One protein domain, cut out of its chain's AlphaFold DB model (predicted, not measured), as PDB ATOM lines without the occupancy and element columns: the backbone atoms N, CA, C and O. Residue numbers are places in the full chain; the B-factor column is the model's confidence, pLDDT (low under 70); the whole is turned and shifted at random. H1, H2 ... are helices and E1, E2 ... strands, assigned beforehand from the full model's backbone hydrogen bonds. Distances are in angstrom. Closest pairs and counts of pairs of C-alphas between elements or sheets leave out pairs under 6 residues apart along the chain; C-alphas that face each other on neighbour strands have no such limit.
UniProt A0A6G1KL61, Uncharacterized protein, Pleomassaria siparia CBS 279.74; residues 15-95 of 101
ATOM      1  N   MET A  15     296.964 -51.166  63.760       77.50
ATOM      2  CA  MET A  15     295.538 -51.476  63.767       77.50
ATOM      3  C   MET A  15     295.040 -51.355  62.331       77.50
ATOM      4  O   MET A  15     295.211 -50.308  61.708       77.50
ATOM      5  N   VAL A  16     294.439 -52.428  61.815       79.88
ATOM      6  CA  VAL A  16     293.834 -52.444  60.482       79.88
ATOM      7  C   VAL A  16     292.339 -52.643  60.615       79.88
ATOM      8  O   VAL A  16     291.891 -53.640  61.180       79.88
ATOM      9  N   ILE A  17     291.578 -51.690  60.092       84.12
ATOM     10  CA  ILE A  17     290.115 -51.736  60.056       84.12
ATOM     11  C   ILE A  17     289.639 -51.577  58.618       84.12
ATOM     12  O   ILE A  17     290.340 -51.008  57.782       84.12
ATOM     13  N   THR A  18     288.449 -52.089  58.337       85.06
ATOM     14  CA  THR A  18     287.836 -51.989  57.017       85.06
ATOM     15  C   THR A  18     286.445 -51.407  57.117       85.06
ATOM     16  O   THR A  18     285.681 -51.796  58.005       85.06
ATOM     17  N   ASP A  19     286.103 -50.550  56.167       85.75
ATOM     18  CA  ASP A  19     284.737 -50.074  56.005       85.75
ATOM     19  C   ASP A  19     283.815 -51.176  55.462       85.75
ATOM     20  O   ASP A  19     284.248 -52.231  54.988       85.75
ATOM     21  N   THR A  20     282.508 -50.922  55.527       86.31
ATOM     22  CA  THR A  20     281.545 -51.699  54.736       86.31
ATOM     23  C   THR A  20     281.726 -51.334  53.260       86.31
ATOM     24  O   THR A  20     281.971 -50.157  52.984       86.31
ATOM     25  N   PRO A  21     281.601 -52.287  52.316       87.31
ATOM     26  CA  PRO A  21     281.676 -51.967  50.899       87.31
ATOM     27  C   PRO A  21     280.734 -50.819  50.514       87.31
ATOM     28  O   PRO A  21     279.577 -50.792  50.946       87.31
ATOM     29  N   ASP A  22     281.231 -49.877  49.715       86.12
ATOM     30  CA  ASP A  22     280.447 -48.752  49.209       86.12
ATOM     31  C   ASP A  22     279.415 -49.194  48.150       86.12
ATOM     32  O   ASP A  22     279.284 -50.373  47.815       86.12
ATOM     33  N   ALA A  23     278.666 -48.240  47.587       84.94
ATOM     34  CA  ALA A  23     277.664 -48.521  46.555       84.94
ATOM     35  C   ALA A  23     278.244 -49.155  45.270       84.94
ATOM     36  O   ALA A  23     277.490 -49.719  44.481       84.94
ATOM     37  N   GLN A  24     279.557 -49.052  45.047       83.69
ATOM     38  CA  GLN A  24     280.272 -49.686  43.938       83.69
ATOM     39  C   GLN A  24     280.933 -51.014  44.350       83.69
ATOM     40  O   GLN A  24     281.551 -51.671  43.516       83.69
ATOM     41  N   GLY A  25     280.792 -51.429  45.612       83.44
ATOM     42  CA  GLY A  25     281.404 -52.637  46.159       83.44
ATOM     43  C   GLY A  25     282.866 -52.463  46.577       83.44
ATOM     44  O   GLY A  25     283.521 -53.461  46.893       83.44
ATOM     45  N   ASN A  26     283.394 -51.235  46.610       88.25
ATOM     46  CA  ASN A  26     284.764 -50.995  47.055       88.25
ATOM     47  C   ASN A  26     284.842 -50.989  48.578       88.25
ATOM     48  O   ASN A  26     283.997 -50.409  49.254       88.25
ATOM     49  N   THR A  27     285.899 -51.581  49.121       89.50
ATOM     50  CA  THR A  27     286.191 -51.577  50.559       89.50
ATOM     51  C   THR A  27     287.403 -50.702  50.828       89.50
ATOM     52  O   THR A  27     288.418 -50.840  50.149       89.50
ATOM     53  N   VAL A  28     287.338 -49.828  51.830       89.31
ATOM     54  CA  VAL A  28     288.519 -49.079  52.276       89.31
ATOM     55  C   VAL A  28     289.165 -49.809  53.446       89.31
ATOM     56  O   VAL A  28     288.494 -50.155  54.415       89.31
ATOM     57  N   VAL A  29     290.467 -50.069  53.337       87.00
ATOM     58  CA  VAL A  29     291.308 -50.618  54.404       87.00
ATOM     59  C   VAL A  29     292.103 -49.472  55.009       87.00
ATOM     60  O   VAL A  29     292.857 -48.811  54.299       87.00
ATOM     61  N   HIS A  30     291.970 -49.249  56.310       86.81
ATOM     62  CA  HIS A  30     292.662 -48.190  57.036       86.81
ATOM     63  C   HIS A  30     293.728 -48.789  57.943       86.81
ATOM     64  O   HIS A  30     293.429 -49.673  58.746       86.81
ATOM     65  N   ALA A  31     294.954 -48.281  57.839       84.00
ATOM     66  CA  ALA A  31     296.081 -48.714  58.649       84.00
ATOM     67  C   ALA A  31     296.518 -47.592  59.602       84.00
ATOM     68  O   ALA A  31     296.906 -46.497  59.188       84.00
ATOM     69  N   TYR A  32     296.478 -47.884  60.896       82.31
ATOM     70  CA  TYR A  32     296.864 -46.985  61.980       82.31
ATOM     71  C   TYR A  32     298.081 -47.554  62.689       82.31
ATOM     72  O   TYR A  32     298.170 -48.766  62.833       82.31
ATOM     73  N   HIS A  33     298.985 -46.708  63.178       77.06
ATOM     74  CA  HIS A  33     300.169 -47.167  63.904       77.06
ATOM     75  C   HIS A  33     300.374 -46.399  65.210       77.06
ATOM     76  O   HIS A  33     300.322 -45.165  65.238       77.06
ATOM     77  N   GLY A  34     300.667 -47.143  66.278       70.75
ATOM     78  CA  GLY A  34     301.032 -46.600  67.582       70.75
ATOM     79  C   GLY A  34     299.865 -46.024  68.389       70.75
ATOM     80  O   GLY A  34     298.690 -46.217  68.089       70.75
ATOM     81  N   TRP A  35     300.224 -45.299  69.451       55.69
ATOM     82  CA  TRP A  35     299.314 -44.816  70.498       55.69
ATOM     83  C   TRP A  35     298.284 -43.775  70.042       55.69
ATOM     84  O   TRP A  35     297.201 -43.686  70.608       55.69
ATOM     85  N   ALA A  36     298.616 -42.965  69.037       57.44
ATOM     86  CA  ALA A  36     297.840 -41.771  68.702       57.44
ATOM     87  C   ALA A  36     296.645 -42.033  67.765       57.44
ATOM     88  O   ALA A  36     295.991 -41.083  67.342       57.44
ATOM     89  N   ALA A  37     296.378 -43.300  67.410       63.34
ATOM     90  CA  ALA A  37     295.311 -43.693  66.481       63.34
ATOM     91  C   ALA A  37     295.282 -42.836  65.196       63.34
ATOM     92  O   ALA A  37     294.227 -42.541  64.637       63.34
ATOM     93  N   HIS A  38     296.456 -42.411  64.719       74.62
ATOM     94  CA  HIS A  38     296.571 -41.649  63.484       74.62
ATOM     95  C   HIS A  38     296.671 -42.598  62.299       74.62
ATOM     96  O   HIS A  38     297.571 -43.443  62.240       74.62
ATOM     97  N   GLU A  39     295.753 -42.420  61.357       80.69
ATOM     98  CA  GLU A  39     295.759 -43.119  60.078       80.69
ATOM     99  C   GLU A  39     297.071 -42.807  59.354       80.69
ATOM    100  O   GLU A  39     297.377 -41.646  59.073       80.69
ATOM    101  N   GLN A  40     297.866 -43.842  59.097       81.00
ATOM    102  CA  GLN A  40     299.111 -43.722  58.343       81.00
ATOM    103  C   GLN A  40     298.812 -43.729  56.848       81.00
ATOM    104  O   GLN A  40     299.337 -42.903  56.100       81.00
ATOM    105  N   PHE A  41     297.944 -44.645  56.422       83.25
ATOM    106  CA  PHE A  41     297.443 -44.711  55.060       83.25
ATOM    107  C   PHE A  41     296.141 -45.508  54.979       83.25
ATOM    108  O   PHE A  41     295.814 -46.293  55.873       83.25
ATOM    109  N   SER A  42     295.428 -45.318  53.875       89.69
ATOM    110  CA  SER A  42     294.266 -46.109  53.491       89.69
ATOM    111  C   SER A  42     294.363 -46.600  52.052       89.69
ATOM    112  O   SER A  42     294.896 -45.922  51.168       89.69
ATOM    113  N   LEU A  43     293.852 -47.808  51.834       89.56
ATOM    114  CA  LEU A  43     293.826 -48.500  50.552       89.56
ATOM    115  C   LEU A  43     292.370 -48.674  50.134       89.56
ATOM    116  O   LEU A  43     291.597 -49.307  50.850       89.56
ATOM    117  N   THR A  44     291.988 -48.130  48.983       91.50
ATOM    118  CA  THR A  44     290.703 -48.480  48.370       91.50
ATOM    119  C   THR A  44     290.899 -49.778  47.611       91.50
ATOM    120  O   THR A  44     291.763 -49.844  46.740       91.50
ATOM    121  N   ILE A  45     290.108 -50.791  47.946       89.31
ATOM    122  CA  ILE A  45     290.150 -52.126  47.360       89.31
ATOM    123  C   ILE A  45     288.878 -52.336  46.545       89.31
ATOM    124  O   ILE A  45     287.777 -52.302  47.095       89.31
ATOM    125  N   ALA A  46     289.035 -52.583  45.248       89.12
ATOM    126  CA  ALA A  46     287.951 -53.032  44.386       89.12
ATOM    127  C   ALA A  46     287.984 -54.562  44.315       89.12
ATOM    128  O   ALA A  46     289.009 -55.147  43.946       89.12
ATOM    129  N   ALA A  47     286.882 -55.213  44.691       84.12
ATOM    130  CA  ALA A  47     286.761 -56.662  44.575       84.12
ATOM    131  C   ALA A  47     286.694 -57.079  43.096       84.12
ATOM    132  O   ALA A  47     286.052 -56.415  42.282       84.12
ATOM    133  N   GLY A  48     287.360 -58.183  42.757       79.44
ATOM    134  CA  GLY A  48     287.228 -58.819  41.448       79.44
ATOM    135  C   GLY A  48     285.855 -59.473  41.261       79.44
ATOM    136  O   GLY A  48     285.050 -59.558  42.192       79.44
ATOM    137  N   ASN A  49     285.587 -59.964  40.050       79.56
ATOM    138  CA  ASN A  49     284.354 -60.691  39.763       79.56
ATOM    139  C   ASN A  49     284.340 -62.026  40.539       79.56
ATOM    140  O   ASN A  49     285.176 -62.888  40.265       79.56
ATOM    141  N   PRO A  50     283.393 -62.251  41.471       73.56
ATOM    142  CA  PRO A  50     283.361 -63.474  42.273       73.56
ATOM    143  C   PRO A  50     283.074 -64.737  41.446       73.56
ATOM    144  O   PRO A  50     283.343 -65.839  41.915       73.56
ATOM    145  N   ASN A  51     282.541 -64.589  40.227       79.06
ATOM    146  CA  ASN A  51     282.276 -65.705  39.315       79.06
ATOM    147  C   ASN A  51     283.507 -66.121  38.499       79.06
ATOM    148  O   ASN A  51     283.483 -67.153  37.835       79.06
ATOM    149  N   GLU A  52     284.581 -65.334  38.540       77.06
ATOM    150  CA  GLU A  52     285.828 -65.622  37.840       77.06
ATOM    151  C   GLU A  52     286.856 -66.150  38.847       77.06
ATOM    152  O   GLU A  52     287.811 -65.483  39.231       77.06
ATOM    153  N   THR A  53     286.641 -67.374  39.329       69.25
ATOM    154  CA  THR A  53     287.473 -67.966  40.390       69.25
ATOM    155  C   THR A  53     288.842 -68.446  39.908       69.25
ATOM    156  O   THR A  53     289.717 -68.698  40.732       69.25
ATOM    157  N   GLU A  54     289.034 -68.587  38.592       72.25
ATOM    158  CA  GLU A  54     290.287 -69.066  37.990       72.25
ATOM    159  C   GLU A  54     291.322 -67.956  37.747       72.25
ATOM    160  O   GLU A  54     292.505 -68.246  37.561       72.25
ATOM    161  N   VAL A  55     290.915 -66.681  37.779       66.62
ATOM    162  CA  VAL A  55     291.850 -65.552  37.674       66.62
ATOM    163  C   VAL A  55     292.403 -65.207  39.051       66.62
ATOM    164  O   VAL A  55     291.661 -65.038  40.011       66.62
ATOM    165  N   LYS A  56     293.723 -65.008  39.135       67.00
ATOM    166  CA  LYS A  56     294.418 -64.540  40.351       67.00
ATOM    167  C   LYS A  56     294.116 -63.074  40.716       67.00
ATOM    168  O   LYS A  56     294.638 -62.564  41.700       67.00
ATOM    169  N   ASN A  57     293.247 -62.400  39.960       71.88
ATOM    170  CA  ASN A  57     292.881 -60.994  40.138       71.88
ATOM    171  C   ASN A  57     291.659 -60.836  41.056       71.88
ATOM    172  O   ASN A  57     290.668 -60.201  40.694       71.88
ATOM    173  N   TRP A  58     291.712 -61.426  42.250       78.56
ATOM    174  CA  TRP A  58     290.585 -61.401  43.190       78.56
ATOM    175  C   TRP A  58     290.298 -60.012  43.775       78.56
ATOM    176  O   TRP A  58     289.199 -59.771  44.274       78.56
ATOM    177  N   ALA A  59     291.264 -59.096  43.713       83.81
ATOM    178  CA  ALA A  59     291.101 -57.709  44.120       83.81
ATOM    179  C   ALA A  59     292.132 -56.806  43.428       83.81
ATOM    180  O   ALA A  59     293.224 -57.251  43.076       83.81
ATOM    181  N   THR A  60     291.800 -55.526  43.277       88.88
ATOM    182  CA  THR A  60     292.729 -54.487  42.808       88.88
ATOM    183  C   THR A  60     292.750 -53.314  43.781       88.88
ATOM    184  O   THR A  60     291.775 -53.073  44.494       88.88
ATOM    185  N   ILE A  61     293.867 -52.583  43.819       89.62
ATOM    186  CA  ILE A  61     294.031 -51.382  44.650       89.62
ATOM    187  C   ILE A  61     294.040 -50.148  43.741       89.62
ATOM    188  O   ILE A  61     295.113 -49.686  43.353       89.62
ATOM    189  N   PRO A  62     292.873 -49.598  43.360       90.00
ATOM    190  CA  PRO A  62     292.813 -48.414  42.505       90.00
ATOM    191  C   PRO A  62     293.370 -47.144  43.162       90.00
ATOM    192  O   PRO A  62     293.677 -46.184  42.454       90.00
ATOM    193  N   LYS A  63     293.472 -47.090  44.498       90.50
ATOM    194  CA  LYS A  63     293.890 -45.876  45.210       90.50
ATOM    195  C   LYS A  63     294.606 -46.173  46.526       90.50
ATOM    196  O   LYS A  63     294.136 -46.972  47.333       90.50
ATOM    197  N   ILE A  64     295.687 -45.433  46.762       89.44
ATOM    198  CA  ILE A  64     296.405 -45.344  48.038       89.44
ATOM    199  C   ILE A  64     296.323 -43.888  48.507       89.44
ATOM    200  O   ILE A  64     296.597 -42.976  47.727       89.44
ATOM    201  N   SER A  65     295.941 -43.661  49.763       88.88
ATOM    202  CA  SER A  65     295.933 -42.333  50.390       88.88
ATOM    203  C   SER A  65     296.844 -42.346  51.613       88.88
ATOM    204  O   SER A  65     296.715 -43.232  52.449       88.88
ATOM    205  N   TRP A  66     297.743 -41.373  51.751       86.50
ATOM    206  CA  TRP A  66     298.600 -41.212  52.931       86.50
ATOM    207  C   TRP A  66     298.593 -39.750  53.365       86.50
ATOM    208  O   TRP A  66     298.591 -38.842  52.532       86.50
ATOM    209  N   LYS A  67     298.540 -39.506  54.676       71.25
ATOM    210  CA  LYS A  67     298.537 -38.147  55.228       71.25
ATOM    211  C   LYS A  67     299.927 -37.796  55.736       71.25
ATOM    212  O   LYS A  67     300.532 -38.557  56.488       71.25
ATOM    213  N   VAL A  68     300.404 -36.607  55.376       62.88
ATOM    214  CA  VAL A  68     301.548 -35.979  56.045       62.88
ATOM    215  C   VAL A  68     301.027 -35.395  57.358       62.88
ATOM    216  O   VAL A  68     300.070 -34.621  57.357       62.88
ATOM    217  N   GLN A  69     301.591 -35.816  58.492       56.69
ATOM    218  CA  GLN A  69     301.154 -35.322  59.799       56.69
ATOM    219  C   GLN A  69     301.559 -33.850  59.975       56.69
ATOM    220  O   GLN A  69     302.744 -33.544  59.842       56.69
ATOM    221  N   PRO A  70     300.630 -32.947  60.338       50.56
ATOM    222  CA  PRO A  70     300.982 -31.576  60.694       50.56
ATOM    223  C   PRO A  70     301.896 -31.558  61.931       50.56
ATOM    224  O   PRO A  70     301.566 -32.154  62.955       50.56
ATOM    225  N   GLY A  71     303.039 -30.870  61.860       52.38
ATOM    226  CA  GLY A  71     303.904 -30.600  63.021       52.38
ATOM    227  C   GLY A  71     305.009 -31.624  63.313       52.38
ATOM    228  O   GLY A  71     305.891 -31.341  64.122       52.38
ATOM    229  N   ARG A  72     305.047 -32.769  62.625       54.03
ATOM    230  CA  ARG A  72     306.327 -33.462  62.388       54.03
ATOM    231  C   ARG A  72     306.946 -32.799  61.162       54.03
ATOM    232  O   ARG A  72     306.187 -32.437  60.268       54.03
ATOM    233  N   GLN A  73     308.272 -32.591  61.137       48.28
ATOM    234  CA  GLN A  73     308.972 -32.138  59.922       48.28
ATOM    235  C   GLN A  73     308.334 -32.851  58.737       48.28
ATOM    236  O   GLN A  73     308.206 -34.074  58.798       48.28
ATOM    237  N   GLU A  74     307.847 -32.087  57.760       53.09
ATOM    238  CA  GLU A  74     307.172 -32.597  56.573       53.09
ATOM    239  C   GLU A  74     308.143 -33.503  55.812       53.09
ATOM    240  O   GLU A  74     308.774 -33.107  54.836       53.09
ATOM    241  N   VAL A  75     308.305 -34.738  56.273       55.09
ATOM    242  CA  VAL A  75     308.888 -35.796  55.473       55.09
ATOM    243  C   VAL A  75     307.802 -36.072  54.456       55.09
ATOM    244  O   VAL A  75     306.855 -36.816  54.723       55.09
ATOM    245  N   GLN A  76     307.869 -35.356  53.336       63.50
ATOM    246  CA  GLN A  76     307.014 -35.611  52.195       63.50
ATOM    247  C   GLN A  76     307.315 -37.031  51.734       63.50
ATOM    248  O   GLN A  76     308.309 -37.284  51.064       63.50
ATOM    249  N   VAL A  77     306.481 -37.971  52.176       72.12
ATOM    250  CA  VAL A  77     306.558 -39.359  51.733       72.12
ATOM    251  C   VAL A  77     306.240 -39.346  50.247       72.12
ATOM    252  O   VAL A  77     305.125 -38.986  49.850       72.12
ATOM    253  N   SER A  78     307.231 -39.697  49.435       82.38
ATOM    254  CA  SER A  78     307.062 -39.800  47.990       82.38
ATOM    255  C   SER A  78     306.062 -40.907  47.642       82.38
ATOM    256  O   SER A  78     305.868 -41.852  48.406       82.38
ATOM    257  N   GLU A  79     305.456 -40.842  46.454       83.75
ATOM    258  CA  GLU A  79     304.548 -41.896  45.978       83.75
ATOM    259  C   GLU A  79     305.214 -43.283  46.006       83.75
ATOM    260  O   GLU A  79     304.595 -44.269  46.405       83.75
ATOM    261  N   LYS A  80     306.501 -43.353  45.643       85.50
ATOM    262  CA  LYS A  80     307.285 -44.593  45.671       85.50
ATOM    263  C   LYS A  80     307.391 -45.162  47.086       85.50
ATOM    264  O   LYS A  80     307.195 -46.357  47.285       85.50
ATOM    265  N   GLU A  81     307.690 -44.322  48.072       81.69
ATOM    266  CA  GLU A  81     307.770 -44.753  49.471       81.69
ATOM    267  C   GLU A  81     306.397 -45.143  50.021       81.69
ATOM    268  O   GLU A  81     306.300 -46.106  50.780       81.69
ATOM    269  N   ALA A  82     305.331 -44.443  49.627       83.25
ATOM    270  CA  ALA A  82     303.970 -44.791  50.017       83.25
ATOM    271  C   ALA A  82     303.556 -46.168  49.472       83.25
ATOM    272  O   ALA A  82     303.036 -46.993  50.225       83.25
ATOM    273  N   LYS A  83     303.858 -46.451  48.196       87.62
ATOM    274  CA  LYS A  83     303.657 -47.772  47.579       87.62
ATOM    275  C   LYS A  83     304.463 -48.856  48.290       87.62
ATOM    276  O   LYS A  83     303.894 -49.877  48.661       87.62
ATOM    277  N   GLN A  84     305.745 -48.610  48.568       85.25
ATOM    278  CA  GLN A  84     306.583 -49.577  49.285       85.25
ATOM    279  C   GLN A  84     306.035 -49.883  50.686       85.25
ATOM    280  O   GLN A  84     305.916 -51.045  51.059       85.25
ATOM    281  N   ARG A  85     305.613 -48.862  51.441       81.06
ATOM    282  CA  ARG A  85     305.005 -49.057  52.768       81.06
ATOM    283  C   ARG A  85     303.700 -49.848  52.703       81.06
ATOM    284  O   ARG A  85     303.452 -50.676  53.578       81.06
ATOM    285  N   ALA A  86     302.874 -49.608  51.683       83.00
ATOM    286  CA  ALA A  86     301.663 -50.391  51.460       83.00
ATOM    287  C   ALA A  86     301.999 -51.862  51.164       83.00
ATOM    288  O   ALA A  86     301.356 -52.751  51.718       83.00
ATOM    289  N   VAL A  87     303.044 -52.126  50.366       85.56
ATOM    290  CA  VAL A  87     303.541 -53.488  50.110       85.56
ATOM    291  C   VAL A  87     304.003 -54.167  51.388       85.56
ATOM    292  O   VAL A  87     303.588 -55.292  51.663       85.56
ATOM    293  N   ASP A  88     304.831 -53.486  52.174       80.88
ATOM    294  CA  ASP A  88     305.403 -54.044  53.397       80.88
ATOM    295  C   ASP A  88     304.309 -54.366  54.423       80.88
ATOM    296  O   ASP A  88     304.349 -55.422  55.055       80.88
ATOM    297  N   LEU A  89     303.283 -53.516  54.546       78.25
ATOM    298  CA  LEU A  89     302.137 -53.790  55.413       78.25
ATOM    299  C   LEU A  89     301.277 -54.944  54.889       78.25
ATOM    300  O   LEU A  89     300.924 -55.834  55.660       78.25
ATOM    301  N   CYS A  90     300.943 -54.963  53.600       80.38
ATOM    302  CA  CYS A  90     300.139 -56.046  53.035       80.38
ATOM    303  C   CYS A  90     300.849 -57.400  53.163       80.38
ATOM    304  O   CYS A  90     300.220 -58.371  53.579       80.38
ATOM    305  N   LYS A  91     302.162 -57.458  52.912       79.00
ATOM    306  CA  LYS A  91     302.958 -58.685  53.073       79.00
ATOM    307  C   LYS A  91     303.150 -59.067  54.536       79.00
ATOM    308  O   LYS A  91     302.936 -60.219  54.909       79.00
ATOM    309  N   GLY A  92     303.566 -58.112  55.363       73.00
ATOM    310  CA  GLY A  92     303.949 -58.364  56.750       73.00
ATOM    311  C   GLY A  92     302.761 -58.592  57.680       73.00
ATOM    312  O   GLY A  92     302.806 -59.493  58.512       73.00
ATOM    313  N   LEU A  93     301.702 -57.791  57.539       71.75
ATOM    314  CA  LEU A  93     300.575 -57.760  58.475       71.75
ATOM    315  C   LEU A  93     299.326 -58.466  57.945       71.75
ATOM    316  O   LEU A  93     298.595 -59.071  58.724       71.75
ATOM    317  N   LEU A  94     299.059 -58.368  56.640       73.44
ATOM    318  CA  LEU A  94     297.866 -58.964  56.020       73.44
ATOM    319  C   LEU A  94     298.154 -60.298  55.326       73.44
ATOM    320  O   LEU A  94     297.219 -60.949  54.866       73.44
ATOM    321  N   HIS A  95     299.427 -60.703  55.252       75.62
ATOM    322  CA  HIS A  95     299.889 -61.905  54.555       75.62
ATOM    323  C   HIS A  95     299.364 -62.003  53.112       75.62
ATOM    324  O   HIS A  95     299.016 -63.080  52.633       75.62
TER     325      HIS A  95
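AT A GLANCE: This is residues 15 to 95 of the 101 residues of an uncharacterized protein of Pleomassaria siparia CBS 279.74 (UniProt A0A6G1KL61). A twisted four-stranded sheet has helix H1 over one face and the other face bare; residues 70 to 75 stick out at one end. The two-layer domain is an antiparallel meander, each strand beside the one before, in order E1 - E2 - E3 - E4, then H1. Its 81 printed residues are mixed in class, only just loose, close to compact (radius of gyration of the C-alphas 14.3 A), spanning 47 by 24 by 20 A.

HOW THE PARTS SIT: Inner strands E2, residues 26 to 33, and E3, residues 39 to 47, form a hairpin; N 29 and O 43 are 2.8 A apart. Edge strand E1, residues 15 to 18, forms a hairpin with E2; N 17 and O 30 are 3.1 A apart. Edge strand E4, residues 59 to 66, bends by 59 degrees at residue 62 and forms a hairpin with E3; N 44 and O 63 are 2.9 A apart. H1, residues 79 to 92, is on the sheet, height 9.7 A; its closest C-alphas to E4 are Ala 82 and Trp 66, 7.1 A. In H1 every O i to N i+4 pair is within hydrogen-bond range.

IN THESE COORDINATES: E2 spans 23.1 A, H1 19.7 A. E1 begins at C-alpha 15 (295.538, -51.476, 63.767); H1 ends at C-alpha 92 (303.949, -58.364, 56.750).

THE WHOLE: The farthest C-alphas, Glu 54 and Gly 71, are 47.9 A apart. The printed part has no cut; links E3 to E4 and E4 to H1 are long. Residues 68 to 76 are among those with pLDDT under 70.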